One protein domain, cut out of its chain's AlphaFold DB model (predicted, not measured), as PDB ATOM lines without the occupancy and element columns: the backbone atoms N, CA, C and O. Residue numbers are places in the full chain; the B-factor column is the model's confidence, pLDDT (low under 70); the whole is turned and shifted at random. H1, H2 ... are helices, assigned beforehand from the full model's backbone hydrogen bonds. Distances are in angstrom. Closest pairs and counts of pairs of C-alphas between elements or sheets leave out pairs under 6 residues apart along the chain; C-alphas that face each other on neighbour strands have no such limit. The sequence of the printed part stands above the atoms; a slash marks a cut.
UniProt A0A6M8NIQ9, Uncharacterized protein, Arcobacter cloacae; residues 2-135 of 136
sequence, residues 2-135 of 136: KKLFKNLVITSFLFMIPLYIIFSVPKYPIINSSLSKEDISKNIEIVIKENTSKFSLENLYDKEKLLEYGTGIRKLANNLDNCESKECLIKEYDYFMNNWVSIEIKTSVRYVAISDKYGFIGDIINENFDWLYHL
ATOM      1  N   LYS A   2       0.099  87.934   6.129       60.50
ATOM      2  CA  LYS A   2       0.290  86.987   7.259       60.50
ATOM      3  C   LYS A   2      -0.892  86.032   7.529       60.50
ATOM      4  O   LYS A   2      -0.666  84.870   7.836       60.50
ATOM      5  N   LYS A   3      -2.142  86.493   7.382       62.78
ATOM      6  CA  LYS A   3      -3.358  85.678   7.608       62.78
ATOM      7  C   LYS A   3      -3.582  84.622   6.510       62.78
ATOM      8  O   LYS A   3      -3.922  83.490   6.815       62.78
ATOM      9  N   LEU A   4      -3.309  84.988   5.256       64.44
ATOM     10  CA  LEU A   4      -3.344  84.088   4.094       64.44
ATOM     11  C   LEU A   4      -2.262  83.009   4.191       64.44
ATOM     12  O   LEU A   4      -2.560  81.839   4.003       64.44
ATOM     13  N   PHE A   5      -1.038  83.391   4.563       65.38
ATOM     14  CA  PHE A   5       0.061  82.443   4.751       65.38
ATOM     15  C   PHE A   5      -0.210  81.474   5.911       65.38
ATOM     16  O   PHE A   5      -0.025  80.273   5.768       65.38
ATOM     17  N   LYS A   6      -0.730  81.975   7.042       68.44
ATOM     18  CA  LYS A   6      -1.104  81.133   8.187       68.44
ATOM     19  C   LYS A   6      -2.235  80.160   7.833       68.44
ATOM     20  O   LYS A   6      -2.139  78.991   8.182       68.44
ATOM     21  N   ASN A   7      -3.252  80.615   7.098       67.38
ATOM     22  CA  ASN A   7      -4.325  79.741   6.626       67.38
ATOM     23  C   ASN A   7      -3.815  78.684   5.639       67.38
ATOM     24  O   ASN A   7      -4.194  77.537   5.800       67.38
ATOM     25  N   LEU A   8      -2.930  79.039   4.698       65.88
ATOM     26  CA  LEU A   8      -2.339  78.109   3.724       65.88
ATOM     27  C   LEU A   8      -1.488  77.019   4.393       65.88
ATOM     28  O   LEU A   8      -1.539  75.856   4.006       65.88
ATOM     29  N   VAL A   9      -0.705  77.391   5.409       68.06
ATOM     30  CA  VAL A   9       0.097  76.440   6.189       68.06
ATOM     31  C   VAL A   9      -0.814  75.506   6.988       68.06
ATOM     32  O   VAL A   9      -0.599  74.299   6.979       68.06
ATOM     33  N   ILE A  10      -1.862  76.036   7.625       68.56
ATOM     34  CA  ILE A  10      -2.826  75.228   8.382       68.56
ATOM     35  C   ILE A  10      -3.574  74.260   7.461       68.56
ATOM     36  O   ILE A  10      -3.641  73.082   7.790       68.56
ATOM     37  N   THR A  11      -4.078  74.705   6.302       66.12
ATOM     38  CA  THR A  11      -4.724  73.801   5.337       66.12
ATOM     39  C   THR A  11      -3.751  72.770   4.781       66.12
ATOM     40  O   THR A  11      -4.114  71.604   4.690       66.12
ATOM     41  N   SER A  12      -2.508  73.147   4.472       64.25
ATOM     42  CA  SER A  12      -1.474  72.195   4.042       64.25
ATOM     43  C   SER A  12      -1.273  71.076   5.070       64.25
ATOM     44  O   SER A  12      -1.353  69.902   4.719       64.25
ATOM     45  N   PHE A  13      -1.116  71.412   6.354       67.94
ATOM     46  CA  PHE A  13      -0.990  70.402   7.408       67.94
ATOM     47  C   PHE A  13      -2.260  69.562   7.588       67.94
ATOM     48  O   PHE A  13      -2.157  68.355   7.799       67.94
ATOM     49  N   LEU A  14      -3.440  70.174   7.446       68.81
ATOM     50  CA  LEU A  14      -4.737  69.500   7.551       68.81
ATOM     51  C   LEU A  14      -4.951  68.422   6.483       68.81
ATOM     52  O   LEU A  14      -5.595  67.425   6.775       68.81
ATOM     53  N   PHE A  15      -4.412  68.598   5.274       66.75
ATOM     54  CA  PHE A  15      -4.556  67.612   4.198       66.75
ATOM     55  C   PHE A  15      -3.350  66.672   4.076       66.75
ATOM     56  O   PHE A  15      -3.523  65.481   3.824       66.75
ATOM     57  N   MET A  16      -2.125  67.160   4.286       72.00
ATOM     58  CA  MET A  16      -0.913  66.359   4.076       72.00
ATOM     59  C   MET A  16      -0.692  65.305   5.164       72.00
ATOM     60  O   MET A  16      -0.202  64.222   4.854       72.00
ATOM     61  N   ILE A  17      -1.049  65.594   6.423       74.19
ATOM     62  CA  ILE A  17      -0.852  64.648   7.532       74.19
ATOM     63  C   ILE A  17      -1.770  63.420   7.388       74.19
ATOM     64  O   ILE A  17      -1.241  62.306   7.409       74.19
ATOM     65  N   PRO A  18      -3.095  63.565   7.178       71.69
ATOM     66  CA  PRO A  18      -3.968  62.412   6.960       71.69
ATOM     67  C   PRO A  18      -3.576  61.598   5.723       71.69
ATOM     68  O   PRO A  18      -3.498  60.375   5.795       71.69
ATOM     69  N   LEU A  19      -3.236  62.266   4.612       74.38
ATOM     70  CA  LEU A  19      -2.772  61.586   3.399       74.38
ATOM     71  C   LEU A  19      -1.499  60.771   3.656       74.38
ATOM     72  O   LEU A  19      -1.452  59.590   3.319       74.38
ATOM     73  N   TYR A  20      -0.484  61.367   4.291       78.44
ATOM     74  CA  TYR A  20       0.748  60.661   4.651       78.44
ATOM     75  C   TYR A  20       0.467  59.424   5.511       78.44
ATOM     76  O   TYR A  20       1.024  58.355   5.258       78.44
ATOM     77  N   ILE A  21      -0.419  59.557   6.500       74.81
ATOM     78  CA  ILE A  21      -0.782  58.463   7.398       74.81
ATOM     79  C   ILE A  21      -1.397  57.308   6.610       74.81
ATOM     80  O   ILE A  21      -0.920  56.183   6.757       74.81
ATOM     81  N   ILE A  22      -2.331  57.574   5.696       73.12
ATOM     82  CA  ILE A  22      -2.958  56.521   4.886       73.12
ATOM     83  C   ILE A  22      -1.951  55.849   3.947       73.12
ATOM     84  O   ILE A  22      -1.956  54.627   3.830       73.12
ATOM     85  N   PHE A  23      -1.035  56.601   3.331       75.75
ATOM     86  CA  PHE A  23       0.027  56.008   2.507       75.75
ATOM     87  C   PHE A  23       1.048  55.193   3.312       75.75
ATOM     88  O   PHE A  23       1.699  54.307   2.762       75.75
ATOM     89  N   SER A  24       1.204  55.483   4.604       75.81
ATOM     90  CA  SER A  24       2.114  54.760   5.498       75.81
ATOM     91  C   SER A  24       1.496  53.506   6.133       75.81
ATOM     92  O   SER A  24       2.201  52.739   6.801       75.81
ATOM     93  N   VAL A  25       0.180  53.336   6.006       72.69
ATOM     94  CA  VAL A  25      -0.567  52.199   6.548       72.69
ATOM     95  C   VAL A  25      -0.686  51.152   5.446       72.69
ATOM     96  O   VAL A  25      -0.929  51.497   4.287       72.69
ATOM     97  N   PRO A  26      -0.480  49.866   5.762       64.31
ATOM     98  CA  PRO A  26      -0.607  48.824   4.762       64.31
ATOM     99  C   PRO A  26      -2.013  48.824   4.153       64.31
ATOM    100  O   PRO A  26      -3.019  48.962   4.846       64.31
ATOM    101  N   LYS A  27      -2.082  48.666   2.827       65.38
ATOM    102  CA  LYS A  27      -3.346  48.727   2.073       65.38
ATOM    103  C   LYS A  27      -4.323  47.595   2.421       65.38
ATOM    104  O   LYS A  27      -5.495  47.699   2.069       65.38
ATOM    105  N   TYR A  28      -3.834  46.539   3.060       67.81
ATOM    106  CA  TYR A  28      -4.538  45.329   3.480       67.81
ATOM    107  C   TYR A  28      -3.797  44.721   4.691       67.81
ATOM    108  O   TYR A  28      -2.654  45.116   4.939       67.81
ATOM    109  N   PRO A  29      -4.386  43.784   5.463       66.06
ATOM    110  CA  PRO A  29      -3.698  43.191   6.602       66.06
ATOM    111  C   PRO A  29      -2.494  42.430   6.058       66.06
ATOM    112  O   PRO A  29      -2.675  41.494   5.281       66.06
ATOM    113  N   ILE A  30      -1.279  42.837   6.424       64.44
ATOM    114  CA  ILE A  30      -0.081  42.090   6.042       64.44
ATOM    115  C   ILE A  30      -0.154  40.762   6.782       64.44
ATOM    116  O   ILE A  30      -0.163  40.735   8.015       64.44
ATOM    117  N   ILE A  31      -0.204  39.658   6.038       71.12
ATOM    118  CA  ILE A  31      -0.077  38.346   6.655       71.12
ATOM    119  C   ILE A  31       1.301  38.265   7.299       71.12
ATOM    120  O   ILE A  31       2.331  38.337   6.629       71.12
ATOM    121  N   ASN A  32       1.310  38.133   8.625       70.06
ATOM    122  CA  ASN A  32       2.548  38.044   9.372       70.06
ATOM    123  C   ASN A  32       3.280  36.751   8.984       70.06
ATOM    124  O   ASN A  32       2.763  35.640   9.144       70.06
ATOM    125  N   SER A  33       4.523  36.893   8.519       73.75
ATOM    126  CA  SER A  33       5.410  35.775   8.210       73.75
ATOM    127  C   SER A  33       5.836  34.968   9.448       73.75
ATOM    128  O   SER A  33       6.605  34.019   9.309       73.75
ATOM    129  N   SER A  34       5.244  35.206  10.620       82.19
ATOM    130  CA  SER A  34       5.271  34.320  11.790       82.19
ATOM    131  C   SER A  34       4.120  33.297  11.867       82.19
ATOM    132  O   SER A  34       4.272  32.298  12.558       82.19
ATOM    133  N   LEU A  35       2.998  33.492  11.156       84.50
ATOM    134  CA  LEU A  35       1.815  32.604  11.225       84.50
ATOM    135  C   LEU A  35       2.061  31.192  10.660       84.50
ATOM    136  O   LEU A  35       2.903  31.012   9.786       84.50
ATOM    137  N   SER A  36       1.327  30.168  11.093       89.62
ATOM    138  CA  SER A  36       1.443  28.856  10.435       89.62
ATOM    139  C   SER A  36       0.898  28.897   8.997       89.62
ATOM    140  O   SER A  36       0.192  29.832   8.607       89.62
ATOM    141  N   LYS A  37       1.234  27.892   8.179       87.56
ATOM    142  CA  LYS A  37       0.681  27.758   6.821       87.56
ATOM    143  C   LYS A  37      -0.843  27.584   6.884       87.56
ATOM    144  O   LYS A  37      -1.575  28.188   6.102       87.56
ATOM    145  N   GLU A  38      -1.303  26.806   7.855       88.56
ATOM    146  CA  GLU A  38      -2.704  26.506   8.124       88.56
ATOM    147  C   GLU A  38      -3.483  27.766   8.523       88.56
ATOM    148  O   GLU A  38      -4.559  28.018   7.983       88.56
ATOM    149  N   ASP A  39      -2.921  28.605   9.400       88.06
ATOM    150  CA  ASP A  39      -3.556  29.869   9.805       88.06
ATOM    151  C   ASP A  39      -3.706  30.830   8.623       88.06
ATOM    152  O   ASP A  39      -4.711  31.527   8.496       88.06
ATOM    153  N   ILE A  40      -2.717  30.854   7.729       86.62
ATOM    154  CA  ILE A  40      -2.752  31.681   6.522       86.62
ATOM    155  C   ILE A  40      -3.844  31.209   5.573       86.62
ATOM    156  O   ILE A  40      -4.639  32.024   5.110       86.62
ATOM    157  N   SER A  41      -3.912  29.902   5.322       87.88
ATOM    158  CA  SER A  41      -4.968  29.302   4.507       87.88
ATOM    159  C   SER A  41      -6.357  29.620   5.075       87.88
ATOM    160  O   SER A  41      -7.211  30.135   4.353       87.88
ATOM    161  N   LYS A  42      -6.549  29.456   6.388       88.12
ATOM    162  CA  LYS A  42      -7.808  29.784   7.071       88.12
ATOM    163  C   LYS A  42      -8.174  31.268   6.964       88.12
ATOM    164  O   LYS A  42      -9.338  31.604   6.753       88.12
ATOM    165  N   ASN A  43      -7.199  32.167   7.095       85.75
ATOM    166  CA  ASN A  43      -7.435  33.604   6.948       85.75
ATOM    167  C   ASN A  43      -7.880  33.963   5.525       85.75
ATOM    168  O   ASN A  43      -8.800  34.763   5.363       85.75
ATOM    169  N   ILE A  44      -7.276  33.350   4.502       88.06
ATOM    170  CA  ILE A  44      -7.677  33.544   3.102       88.06
ATOM    171  C   ILE A  44      -9.143  33.135   2.902       88.06
ATOM    172  O   ILE A  44      -9.920  33.901   2.330       88.06
ATOM    173  N   GLU A  45      -9.552  31.975   3.422       89.50
ATOM    174  CA  GLU A  45     -10.940  31.499   3.332       89.50
ATOM    175  C   GLU A  45     -11.942  32.452   3.995       89.50
ATOM    176  O   GLU A  45     -12.991  32.754   3.416       89.50
ATOM    177  N   ILE A  46     -11.621  32.953   5.194       88.88
ATOM    178  CA  ILE A  46     -12.467  33.913   5.919       88.88
ATOM    179  C   ILE A  46     -12.666  35.178   5.081       88.88
ATOM    180  O   ILE A  46     -13.807  35.590   4.852       88.88
ATOM    181  N   VAL A  47     -11.577  35.750   4.560       88.44
ATOM    182  CA  VAL A  47     -11.649  36.972   3.753       88.44
ATOM    183  C   VAL A  47     -12.436  36.736   2.465       88.44
ATOM    184  O   VAL A  47     -13.275  37.563   2.122       88.44
ATOM    185  N   ILE A  48     -12.238  35.615   1.761       91.00
ATOM    186  CA  ILE A  48     -13.028  35.278   0.561       91.00
ATOM    187  C   ILE A  48     -14.525  35.241   0.887       91.00
ATOM    188  O   ILE A  48     -15.336  35.817   0.151       91.00
ATOM    189  N   LYS A  49     -14.892  34.582   1.991       91.50
ATOM    190  CA  LYS A  49     -16.286  34.411   2.405       91.50
ATOM    191  C   LYS A  49     -16.958  35.749   2.698       91.50
ATOM    192  O   LYS A  49     -18.047  36.006   2.187       91.50
ATOM    193  N   GLU A  50     -16.312  36.605   3.484       90.12
ATOM    194  CA  GLU A  50     -16.827  37.944   3.790       90.12
ATOM    195  C   GLU A  50     -16.911  38.806   2.526       90.12
ATOM    196  O   GLU A  50     -17.935  39.439   2.247       90.12
ATOM    197  N   ASN A  51     -15.856  38.764   1.715       93.44
ATOM    198  CA  ASN A  51     -15.711  39.583   0.526       93.44
ATOM    199  C   ASN A  51     -16.723  39.264  -0.570       93.44
ATOM    200  O   ASN A  51     -17.188  40.182  -1.236       93.44
ATOM    201  N   THR A  52     -17.096  37.996  -0.745       92.44
ATOM    202  CA  THR A  52     -18.018  37.586  -1.815       92.44
ATOM    203  C   THR A  52     -19.328  38.369  -1.752       92.44
ATOM    204  O   THR A  52     -19.803  38.861  -2.775       92.44
ATOM    205  N   SER A  53     -19.886  38.540  -0.550       91.50
ATOM    206  CA  SER A  53     -21.139  39.276  -0.354       91.50
ATOM    207  C   SER A  53     -21.000  40.765  -0.692       91.50
ATOM    208  O   SER A  53     -21.777  41.295  -1.487       91.50
ATOM    209  N   LYS A  54     -19.966  41.418  -0.154       93.50
ATOM    210  CA  LYS A  54     -19.716  42.854  -0.319       93.50
ATOM    211  C   LYS A  54     -19.315  43.210  -1.745       93.50
ATOM    212  O   LYS A  54     -19.902  44.109  -2.332       93.50
ATOM    213  N   PHE A  55     -18.401  42.451  -2.349       93.44
ATOM    214  CA  PHE A  55     -17.996  42.652  -3.742       93.44
ATOM    215  C   PHE A  55     -19.182  42.487  -4.696       93.44
ATOM    216  O   PHE A  55     -19.344  43.278  -5.626       93.44
ATOM    217  N   SER A  56     -20.037  41.488  -4.450       92.06
ATOM    218  CA  SER A  56     -21.239  41.275  -5.260       92.06
ATOM    219  C   SER A  56     -22.228  42.432  -5.141       92.06
ATOM    220  O   SER A  56     -22.822  42.830  -6.138       92.06
ATOM    221  N   LEU A  57     -22.382  42.994  -3.940       93.81
ATOM    222  CA  LEU A  57     -23.239  44.152  -3.705       93.81
ATOM    223  C   LEU A  57     -22.684  45.419  -4.376       93.81
ATOM    224  O   LEU A  57     -23.422  46.107  -5.078       93.81
ATOM    225  N   GLU A  58     -21.384  45.692  -4.217       92.88
ATOM    226  CA  GLU A  58     -20.692  46.842  -4.825       92.88
ATOM    227  C   GLU A  58     -20.774  46.837  -6.358       92.88
ATOM    228  O   GLU A  58     -20.800  47.894  -6.984       92.88
ATOM    229  N   ASN A  59     -20.821  45.649  -6.966       93.06
ATOM    230  CA  ASN A  59     -20.771  45.467  -8.415       93.06
ATOM    231  C   ASN A  59     -22.053  44.819  -8.965       93.06
ATOM    232  O   ASN A  59     -22.027  44.219 -10.036       93.06
ATOM    233  N   LEU A  60     -23.188  44.953  -8.263       94.00
ATOM    234  CA  LEU A  60     -24.458  44.281  -8.590       94.00
ATOM    235  C   LEU A  60     -24.912  44.490 -10.046       94.00
ATOM    236  O   LEU A  60     -25.517  43.605 -10.652       94.00
ATOM    237  N   TYR A  61     -24.618  45.663 -10.606       96.12
ATOM    238  CA  TYR A  61     -25.006  46.044 -11.966       96.12
ATOM    239  C   TYR A  61     -23.898  45.829 -13.008       96.12
ATOM    240  O   TYR A  61     -24.148  46.004 -14.200       96.12
ATOM    241  N   ASP A  62     -22.704  45.410 -12.588       95.94
ATOM    242  CA  ASP A  62     -21.539  45.178 -13.443       95.94
ATOM    243  C   ASP A  62     -21.284  43.671 -13.600       95.94
ATOM    244  O   ASP A  62     -20.474  43.047 -12.912       95.94
ATOM    245  N   LYS A  63     -22.037  43.057 -14.519       94.00
ATOM    246  CA  LYS A  63     -21.987  41.606 -14.758       94.00
ATOM    247  C   LYS A  63     -20.610  41.117 -15.202       94.00
ATOM    248  O   LYS A  63     -20.250  39.989 -14.874       94.00
ATOM    249  N   GLU A  64     -19.878  41.928 -15.962       95.75
ATOM    250  CA  GLU A  64     -18.537  41.582 -16.435       95.75
ATOM    251  C   GLU A  64     -17.595  41.445 -15.242       95.75
ATOM    252  O   GLU A  64     -16.985  40.394 -15.048       95.75
ATOM    253  N   LYS A  65     -17.602  42.434 -14.349       93.56
ATOM    254  CA  LYS A  65     -16.774  42.426 -13.148       93.56
ATOM    255  C   LYS A  65     -17.140  41.317 -12.160       93.56
ATOM    256  O   LYS A  65     -16.259  40.733 -11.531       93.56
ATOM    257  N   LEU A  66     -18.423  40.960 -12.048       93.56
ATOM    258  CA  LEU A  66     -18.854  39.794 -11.263       93.56
ATOM    259  C   LEU A  66     -18.342  38.470 -11.860       93.56
ATOM    260  O   LEU A  66     -17.929  37.573 -11.119       93.56
ATOM    261  N   LEU A  67     -18.339  38.340 -13.190       95.38
ATOM    262  CA  LEU A  67     -17.809  37.162 -13.881       95.38
ATOM    263  C   LEU A  67     -16.284  37.053 -13.730       95.38
ATOM    264  O   LEU A  67     -15.751  35.962 -13.487       95.38
ATOM    265  N   GLU A  68     -15.582  38.179 -13.845       94.94
ATOM    266  CA  GLU A  68     -14.145  38.270 -13.596       94.94
ATOM    267  C   GLU A  68     -13.807  37.876 -12.160       94.94
ATOM    268  O   GLU A  68     -12.933  37.034 -11.958       94.94
ATOM    269  N   TYR A  69     -14.554  38.386 -11.178       94.12
ATOM    270  CA  TYR A  69     -14.388  38.026  -9.772       94.12
ATOM    271  C   TYR A  69     -14.554  36.521  -9.537       94.12
ATOM    272  O   TYR A  69     -13.669  35.886  -8.962       94.12
ATOM    273  N   GLY A  70     -15.626  35.911 -10.054       93.75
ATOM    274  CA  GLY A  70     -15.827  34.461  -9.952       93.75
ATOM    275  C   GLY A  70     -14.701  33.653 -10.614       93.75
ATOM    276  O   GLY A  70     -14.307  32.588 -10.133       93.75
ATOM    277  N   THR A  71     -14.130  34.169 -11.704       93.81
ATOM    278  CA  THR A  71     -12.952  33.574 -12.352       93.81
ATOM    279  C   THR A  71     -11.688  33.744 -11.509       93.81
ATOM    280  O   THR A  71     -10.907  32.799 -11.400       93.81
ATOM    281  N   GLY A  72     -11.501  34.907 -10.885       91.88
ATOM    282  CA  GLY A  72     -10.409  35.200  -9.961       91.88
ATOM    283  C   GLY A  72     -10.423  34.282  -8.741       91.88
ATOM    284  O   GLY A  72      -9.400  33.676  -8.437       91.88
ATOM    285  N   ILE A  73     -11.586  34.085  -8.112       93.00
ATOM    286  CA  ILE A  73     -11.756  33.170  -6.970       93.00
ATOM    287  C   ILE A  73     -11.388  31.733  -7.338       93.00
ATOM    288  O   ILE A  73     -10.663  31.069  -6.604       93.00
ATOM    289  N   ARG A  74     -11.838  31.253  -8.498       92.19
ATOM    290  CA  ARG A  74     -11.509  29.899  -8.964       92.19
ATOM    291  C   ARG A  74     -10.020  29.729  -9.268       92.19
ATOM    292  O   ARG A  74      -9.458  28.684  -8.962       92.19
ATOM    293  N   LYS A  75      -9.372  30.745  -9.852       91.62
ATOM    294  CA  LYS A  75      -7.912  30.744 -10.048       91.62
ATOM    295  C   LYS A  75      -7.174  30.726  -8.713       91.62
ATOM    296  O   LYS A  75      -6.255  29.935  -8.560       91.62
ATOM    297  N   LEU A  76      -7.609  31.548  -7.760       91.25
ATOM    298  CA  LEU A  76      -7.042  31.583  -6.418       91.25
ATOM    299  C   LEU A  76      -7.150  30.214  -5.743       91.25
ATOM    300  O   LEU A  76      -6.134  29.699  -5.310       91.25
ATOM    301  N   ALA A  77      -8.334  29.594  -5.722       90.88
ATOM    302  CA  ALA A  77      -8.523  28.263  -5.138       90.88
ATOM    303  C   ALA A  77      -7.537  27.235  -5.722       90.88
ATOM    304  O   ALA A  77      -6.801  26.596  -4.978       90.88
ATOM    305  N   ASN A  78      -7.425  27.178  -7.054       91.50
ATOM    306  CA  ASN A  78      -6.457  26.303  -7.718       91.50
ATOM    307  C   ASN A  78      -5.006  26.625  -7.326       91.50
ATOM    308  O   ASN A  78      -4.196  25.716  -7.169       91.50
ATOM    309  N   ASN A  79      -4.641  27.901  -7.208       91.06
ATOM    310  CA  ASN A  79      -3.287  28.288  -6.820       91.06
ATOM    311  C   ASN A  79      -2.988  27.895  -5.366       91.06
ATOM    312  O   ASN A  79      -1.902  27.393  -5.090       91.06
ATOM    313  N   LEU A  80      -3.952  28.073  -4.455       89.94
ATOM    314  CA  LEU A  80      -3.818  27.710  -3.042       89.94
ATOM    315  C   LEU A  80      -3.635  26.202  -2.854       89.94
ATOM    316  O   LEU A  80      -2.759  25.806  -2.088       89.94
ATOM    317  N   ASP A  81      -4.380  25.377  -3.596       89.44
ATOM    318  CA  ASP A  81      -4.237  23.912  -3.571       89.44
ATOM    319  C   ASP A  81      -2.830  23.457  -3.993       89.44
ATOM    320  O   ASP A  81      -2.320  22.447  -3.510       89.44
ATOM    321  N   ASN A  82      -2.178  24.225  -4.871       91.81
ATOM    322  CA  ASN A  82      -0.826  23.954  -5.358       91.81
ATOM    323  C   ASN A  82       0.276  24.636  -4.525       91.81
ATOM    324  O   ASN A  82       1.465  24.440  -4.793       91.81
ATOM    325  N   CYS A  83      -0.071  25.451  -3.526       92.81
ATOM    326  CA  CYS A  83       0.921  26.127  -2.699       92.81
ATOM    327  C   CYS A  83       1.531  25.166  -1.673       92.81
ATOM    328  O   CYS A  83       0.946  24.861  -0.632       92.81
ATOM    329  N   GLU A  84       2.773  24.747  -1.907       90.44
ATOM    330  CA  GLU A  84       3.517  23.908  -0.962       90.44
ATOM    331  C   GLU A  84       4.137  24.718   0.184       90.44
ATOM    332  O   GLU A  84       4.198  24.227   1.314       90.44
ATOM    333  N   SER A  85       4.501  25.980  -0.064       90.44
ATOM    334  CA  SER A  85       5.144  26.854   0.920       90.44
ATOM    335  C   SER A  85       4.225  27.948   1.460       90.44
ATOM    336  O   SER A  85       3.193  28.301   0.882       90.44
ATOM    337  N   LYS A  86       4.642  28.526   2.586       89.81
ATOM    338  CA  LYS A  86       3.990  29.677   3.203       89.81
ATOM    339  C   LYS A  86       4.097  30.935   2.339       89.81
ATOM    340  O   LYS A  86       3.143  31.697   2.233       89.81
ATOM    341  N   GLU A  87       5.249  31.148   1.715       90.75
ATOM    342  CA  GLU A  87       5.522  32.298   0.852       90.75
ATOM    343  C   GLU A  87       4.587  32.303  -0.361       90.75
ATOM    344  O   GLU A  87       4.123  33.366  -0.770       90.75
ATOM    345  N   CYS A  88       4.262  31.119  -0.891       92.06
ATOM    346  CA  CYS A  88       3.260  30.964  -1.941       92.06
ATOM    347  C   CYS A  88       1.887  31.461  -1.473       92.06
ATOM    348  O   CYS A  88       1.297  32.318  -2.128       92.06
ATOM    349  N   LEU A  89       1.420  31.018  -0.299       90.00
ATOM    350  CA  LEU A  89       0.126  31.452   0.240       90.00
ATOM    351  C   LEU A  89       0.067  32.961   0.503       90.00
ATOM    352  O   LEU A  89      -0.937  33.595   0.189       90.00
ATOM    353  N   ILE A  90       1.140  33.550   1.046       89.19
ATOM    354  CA  ILE A  90       1.228  35.003   1.270       89.19
ATOM    355  C   ILE A  90       1.108  35.750  -0.060       89.19
ATOM    356  O   ILE A  90       0.361  36.720  -0.160       89.19
ATOM    357  N   LYS A  91       1.806  35.284  -1.100       90.06
ATOM    358  CA  LYS A  91       1.768  35.915  -2.421       90.06
ATOM    359  C   LYS A  91       0.376  35.852  -3.053       90.06
ATOM    360  O   LYS A  91      -0.082  36.851  -3.607       90.06
ATOM    361  N   GLU A  92      -0.291  34.704  -2.969       90.38
ATOM    362  CA  GLU A  92      -1.652  34.535  -3.487       90.38
ATOM    363  C   GLU A  92      -2.667  35.387  -2.717       90.38
ATOM    364  O   GLU A  92      -3.521  36.037  -3.324       90.38
ATOM    365  N   TYR A  93      -2.531  35.463  -1.390       88.25
ATOM    366  CA  TYR A  93      -3.343  36.351  -0.566       88.25
ATOM    367  C   TYR A  93      -3.149  37.820  -0.945       88.25
ATOM    368  O   TYR A  93      -4.128  38.517  -1.194       88.25
ATOM    369  N   ASP A  94      -1.908  38.294  -1.051       86.75
ATOM    370  CA  ASP A  94      -1.607  39.676  -1.426       86.75
ATOM    371  C   ASP A  94      -2.180  40.016  -2.807       86.75
ATOM    372  O   ASP A  94      -2.764  41.086  -3.014       86.75
ATOM    373  N   TYR A  95      -2.065  39.092  -3.761       88.69
ATOM    374  CA  TYR A  95      -2.681  39.249  -5.072       88.69
ATOM    375  C   TYR A  95      -4.211  39.349  -4.969       88.69
ATOM    376  O   TYR A  95      -4.813  40.234  -5.586       88.69
ATOM    377  N   PHE A  96      -4.844  38.495  -4.164       88.31
ATOM    378  CA  PHE A  96      -6.285  38.528  -3.935       88.31
ATOM    379  C   PHE A  96      -6.748  39.832  -3.276       88.31
ATOM    380  O   PHE A  96      -7.662  40.485  -3.786       88.31
ATOM    381  N   MET A  97      -6.075  40.256  -2.203       86.12
ATOM    382  CA  MET A  97      -6.359  41.500  -1.488       86.12
ATOM    383  C   MET A  97      -6.321  42.708  -2.418       86.12
ATOM    384  O   MET A  97      -7.202  43.563  -2.359       86.12
ATOM    385  N   ASN A  98      -5.334  42.780  -3.309       84.06
ATOM    386  CA  ASN A  98      -5.193  43.918  -4.209       84.06
ATOM    387  C   ASN A  98      -6.289  43.961  -5.280       84.06
ATOM    388  O   ASN A  98      -6.897  45.013  -5.492       84.06
ATOM    389  N   ASN A  99      -6.578  42.830  -5.918       86.00
ATOM    390  CA  ASN A  99      -7.386  42.817  -7.140       86.00
ATOM    391  C   ASN A  99      -8.867  42.539  -6.894       86.00
ATOM    392  O   ASN A  99      -9.719  43.076  -7.596       86.00
ATOM    393  N   TRP A 100      -9.182  41.723  -5.894       89.69
ATOM    394  CA  TRP A 100     -10.498  41.098  -5.794       89.69
ATOM    395  C   TRP A 100     -11.227  41.422  -4.498       89.69
ATOM    396  O   TRP A 100     -12.408  41.111  -4.380       89.69
ATOM    397  N   VAL A 101     -10.577  42.068  -3.529       88.62
ATOM    398  CA  VAL A 101     -11.265  42.531  -2.320       88.62
ATOM    399  C   VAL A 101     -12.020  43.830  -2.578       88.62
ATOM    400  O   VAL A 101     -11.490  44.769  -3.182       88.62
ATOM    401  N   SER A 102     -13.270  43.832  -2.120       88.81
ATOM    402  CA  SER A 102     -14.215  44.946  -2.111       88.81
ATOM    403  C   SER A 102     -13.614  46.182  -1.461       88.81
ATOM    404  O   SER A 102     -12.747  46.103  -0.580       88.81
ATOM    405  N   ILE A 103     -14.075  47.341  -1.917       86.31
ATOM    406  CA  ILE A 103     -13.618  48.627  -1.395       86.31
ATOM    407  C   ILE A 103     -13.985  48.729   0.083       86.31
ATOM    408  O   ILE A 103     -13.154  49.140   0.886       86.31
ATOM    409  N   GLU A 104     -15.179  48.282   0.465       84.50
ATOM    410  CA  GLU A 104     -15.649  48.311   1.844       84.50
ATOM    411  C   GLU A 104     -14.710  47.550   2.794       84.50
ATOM    412  O   GLU A 104     -14.285  48.110   3.802       84.50
ATOM    413  N   ILE A 105     -14.308  46.313   2.466       86.38
ATOM    414  CA  ILE A 105     -13.377  45.543   3.316       86.38
ATOM    415  C   ILE A 105     -12.000  46.198   3.362       86.38
ATOM    416  O   ILE A 105     -11.419  46.315   4.442       86.38
ATOM    417  N   LYS A 106     -11.467  46.646   2.216       83.75
ATOM    418  CA  LYS A 106     -10.175  47.356   2.161       83.75
ATOM    419  C   LYS A 106     -10.182  48.576   3.076       83.75
ATOM    420  O   LYS A 106      -9.238  48.795   3.832       83.75
ATOM    421  N   THR A 107     -11.266  49.334   3.026       80.44
ATOM    422  CA  THR A 107     -11.494  50.504   3.859       80.44
ATOM    423  C   THR A 107     -11.574  50.120   5.338       80.44
ATOM    424  O   THR A 107     -10.801  50.658   6.127       80.44
ATOM    425  N   SER A 108     -12.400  49.137   5.724       82.75
ATOM    426  CA  SER A 108     -12.499  48.657   7.114       82.75
ATOM    427  C   SER A 108     -11.155  48.204   7.685       82.75
ATOM    428  O   SER A 108     -10.823  48.526   8.823       82.75
ATOM    429  N   VAL A 109     -10.347  47.496   6.894       81.50
ATOM    430  CA  VAL A 109      -9.001  47.093   7.313       81.50
ATOM    431  C   VAL A 109      -8.107  48.305   7.562       81.50
ATOM    432  O   VAL A 109      -7.399  48.340   8.566       81.50
ATOM    433  N   ARG A 110      -8.109  49.292   6.657       80.38
ATOM    434  CA  ARG A 110      -7.284  50.499   6.817       80.38
ATOM    435  C   ARG A 110      -7.690  51.296   8.052       80.38
ATOM    436  O   ARG A 110      -6.800  51.741   8.770       80.38
ATOM    437  N   TYR A 111      -8.992  51.417   8.321       82.75
ATOM    438  CA  TYR A 111      -9.515  52.025   9.548       82.75
ATOM    439  C   TYR A 111      -8.892  51.398  10.794       82.75
ATOM    440  O   TYR A 111      -8.262  52.099  11.586       82.75
ATOM    441  N   VAL A 112      -9.017  50.073  10.923       83.81
ATOM    442  CA  VAL A 112      -8.479  49.322  12.066       83.81
ATOM    443  C   VAL A 112      -6.963  49.487  12.156       83.81
ATOM    444  O   VAL A 112      -6.446  49.837  13.210       83.81
ATOM    445  N   ALA A 113      -6.245  49.339  11.041       81.38
ATOM    446  CA  ALA A 113      -4.789  49.463  11.023       81.38
ATOM    447  C   ALA A 113      -4.293  50.873  11.403       81.38
ATOM    448  O   ALA A 113      -3.213  51.011  11.981       81.38
ATOM    449  N   ILE A 114      -5.055  51.925  11.093       82.31
ATOM    450  CA  ILE A 114      -4.747  53.304  11.498       82.31
ATOM    451  C   ILE A 114      -4.981  53.507  12.990       82.31
ATOM    452  O   ILE A 114      -4.094  54.049  13.654       82.31
ATOM    453  N   SER A 115      -6.119  53.046  13.514       85.69
ATOM    454  CA  SER A 115      -6.402  53.071  14.953       85.69
ATOM    455  C   SER A 115      -5.334  52.304  15.735       85.69
ATOM    456  O   SER A 115      -4.758  52.846  16.673       85.69
ATOM    457  N   ASP A 116      -4.966  51.100  15.296       85.69
ATOM    458  CA  ASP A 116      -3.950  50.279  15.966       85.69
ATOM    459  C   ASP A 116      -2.562  50.936  15.952       85.69
ATOM    460  O   ASP A 116      -1.830  50.899  16.943       85.69
ATOM    461  N   LYS A 117      -2.173  51.555  14.829       84.25
ATOM    462  CA  LYS A 117      -0.834  52.138  14.661       84.25
ATOM    463  C   LYS A 117      -0.673  53.491  15.354       84.25
ATOM    464  O   LYS A 117       0.418  53.798  15.833       84.25
ATOM    465  N   TYR A 118      -1.721  54.314  15.370       83.12
ATOM    466  CA  TYR A 118      -1.656  55.708  15.828       83.12
ATOM    467  C   TYR A 118      -2.508  55.995  17.073       83.12
ATOM    468  O   TYR A 118      -2.501  57.128  17.566       83.12
ATOM    469  N   GLY A 119      -3.212  54.991  17.604       86.06
ATOM    470  CA  GLY A 119      -4.083  55.106  18.772       86.06
ATOM    471  C   GLY A 119      -5.129  56.201  18.584       86.06
ATOM    472  O   GLY A 119      -5.699  56.360  17.509       86.06
ATOM    473  N   PHE A 120      -5.281  57.041  19.607       83.75
ATOM    474  CA  PHE A 120      -6.208  58.177  19.604       83.75
ATOM    475  C   PHE A 120      -6.070  59.108  18.382       83.75
ATOM    476  O   PHE A 120      -7.060  59.652  17.899       83.75
ATOM    477  N   ILE A 121      -4.853  59.296  17.852       80.88
ATOM    478  CA  ILE A 121      -4.649  60.109  16.639       80.88
ATOM    479  C   ILE A 121      -5.264  59.411  15.422       80.88
ATOM    480  O   ILE A 121      -5.860  60.073  14.574       80.88
ATOM    481  N   GLY A 122      -5.130  58.086  15.344       82.38
ATOM    482  CA  GLY A 122      -5.761  57.274  14.311       82.38
ATOM    483  C   GLY A 122      -7.283  57.354  14.377       82.38
ATOM    484  O   GLY A 122      -7.918  57.577  13.350       82.38
ATOM    485  N   ASP A 123      -7.853  57.292  15.581       83.56
ATOM    486  CA  ASP A 123      -9.301  57.411  15.789       83.56
ATOM    487  C   ASP A 123      -9.841  58.773  15.326       83.56
ATOM    488  O   ASP A 123     -10.816  58.830  14.580       83.56
ATOM    489  N   ILE A 124      -9.153  59.878  15.653       83.00
ATOM    490  CA  ILE A 124      -9.525  61.216  15.156       83.00
ATOM    491  C   ILE A 124      -9.498  61.266  13.626       83.00
ATOM    492  O   ILE A 124     -10.377  61.878  13.013       83.00
ATOM    493  N   ILE A 125      -8.488  60.664  12.994       79.25
ATOM    494  CA  ILE A 125      -8.382  60.651  11.531       79.25
ATOM    495  C   ILE A 125      -9.543  59.869  10.926       79.25
ATOM    496  O   ILE A 125     -10.160  60.336   9.972       79.25
ATOM    497  N   ASN A 126      -9.860  58.723  11.518       81.94
ATOM    498  CA  ASN A 126     -10.960  57.870  11.103       81.94
ATOM    499  C   ASN A 126     -12.311  58.591  11.189       81.94
ATOM    500  O   ASN A 126     -13.087  58.532  10.241       81.94
ATOM    501  N   GLU A 127     -12.570  59.317  12.277       83.62
ATOM    502  CA  GLU A 127     -13.826  60.052  12.470       83.62
ATOM    503  C   GLU A 127     -13.969  61.278  11.557       83.62
ATOM    504  O   GLU A 127     -15.080  61.621  11.159       83.62
ATOM    505  N   ASN A 128     -12.868  61.968  11.239       81.19
ATOM    506  CA  ASN A 128     -12.919  63.272  10.564       81.19
ATOM    507  C   ASN A 128     -12.539  63.227   9.074       81.19
ATOM    508  O   ASN A 128     -12.759  64.207   8.359       81.19
ATOM    509  N   PHE A 129     -11.939  62.131   8.602       78.06
ATOM    510  CA  PHE A 129     -11.417  62.013   7.238       78.06
ATOM    511  C   PHE A 129     -11.719  60.657   6.584       78.06
ATOM    512  O   PHE A 129     -10.916  60.144   5.801       78.06
ATOM    513  N   ASP A 130     -12.897  60.101   6.861       73.62
ATOM    514  CA  ASP A 130     -13.417  58.866   6.261       73.62
ATOM    515  C   ASP A 130     -13.370  58.844   4.719       73.62
ATOM    516  O   ASP A 130     -13.026  57.845   4.081       73.62
ATOM    517  N   TRP A 131     -13.643  59.987   4.096       73.06
ATOM    518  CA  TRP A 131     -13.619  60.173   2.648       73.06
ATOM    519  C   TRP A 131     -12.255  59.868   2.011       73.06
ATOM    520  O   TRP A 131     -12.198  59.513   0.832       73.06
ATOM    521  N   LEU A 132     -11.152  59.964   2.765       70.56
ATOM    522  CA  LEU A 132      -9.816  59.694   2.234       70.56
ATOM    523  C   LEU A 132      -9.606  58.218   1.875       70.56
ATOM    524  O   LEU A 132      -8.797  57.917   0.995       70.56
ATOM    525  N   TYR A 133     -10.340  57.292   2.500       69.75
ATOM    526  CA  TYR A 133     -10.224  55.861   2.203       69.75
ATOM    527  C   TYR A 133     -10.777  55.488   0.830       69.75
ATOM    528  O   TYR A 133     -10.316  54.519   0.232       69.75
ATOM    529  N   HIS A 134     -11.714  56.281   0.310       65.31
ATOM    530  CA  HIS A 134     -12.341  56.062  -0.991       65.31
ATOM    531  C   HIS A 134     -11.523  56.609  -2.170       65.31
ATOM    532  O   HIS A 134     -11.818  56.288  -3.318       65.31
ATOM    533  N   LEU A 135     -10.496  57.424  -1.906       62.69
ATOM    534  CA  LEU A 135      -9.628  58.014  -2.931       62.69
ATOM    535  C   LEU A 135      -8.408  57.145  -3.288       62.69
ATOM    536  O   LEU A 135      -7.614  57.550  -4.139       62.69
TER     537      LEU A 135
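This is residues 2 to 135 of the 136 residues of an uncharacterized protein of Arcobacter cloacae (UniProt A0A6M8NIQ9). A three-helix up-and-down bundle, H2, H3 and H4, makes one end of the model; beside it is a smaller group of helices, H5, H6 and H7, and from that group the long helix H1 reaches away from the bundle, with residues 2 to 14 sticking out as a free arm. H5 joins the two groups, packing on H2 with residues 103 to 105, on H7 with residues 103 to 110 and on H6 with residues 111 to 116. The printed part has 134 residues with seven named helices, H1 to H7 in chain order, and no named strand; the class is all helix. The whole is loose, with a radius of gyration of the C-alphas of 18.3 A, and spans 64 by 40 by 19 A, the arm adding to the length.

H1, residues 2 to 24, begins at C-alpha 2 (0.290, 86.987, 7.259) and is 32.3 A long. H2, residues 37 to 58, is 30.9 A long, with a kink of 33 degrees near residue 52. H3, residues 63 to 81, is 27.4 A long and begins at C-alpha 63 (-21.987, 41.606, -14.758). H4 holds residues 86 to 99, 20.2 A, and H5 residues 103 to 118, 22.1 A. H6 holds residues 120 to 128, and H7 residues 130 to 135, ending at C-alpha 135 (-9.628, 58.014, -2.931).

In the bundle, H2 and H3 form a helical hairpin and only just touch, with 3 pairs of C-alphas within 8 A, the closest those of Ser 56 and Leu 66 at 6.6 A. H3 and H4, also a hairpin, run opposite ways at a shallow tilt of 4 degrees; their closest C-alphas, Leu 80 and Leu 89, are 6.4 A apart. H2, with residues 37 to 44 alone, touches H4, the same way at 10 degrees, closest at Lys 37 and Lys 86, C-alphas 5.3 A apart. H5, the hub, touches H2 at a steep tilt of 55 degrees, the closest C-alphas being Asn 51 and Ile 105 at 7.0 A. H5 and H6 form a hairpin, with C-alphas 115 and 122 closest at 4.3 A. H5 touches H7, C-alphas 107 and 133 being closest at 5.7 A. H1 only just touches H7, closest at C-alphas 19 and 132, 7.4 A. H1 and H2 are apart. Every O i to N i+4 pair is within hydrogen-bond range in H3, H4, H5 and H6; H1 has 18 of 19, H2 16 of 18, and H7 0 of 2 with 3 of 3 O i to N i+3 pairs.

The C-alphas of Lys 2 and Asn 82 are the farthest apart, at 64.3 A. The printed part has no cut. The link from H1 to H2 is long, and the other links are tight. Residues 2 to 15, 26 to 30 and 133 to 135 have pLDDT under 70.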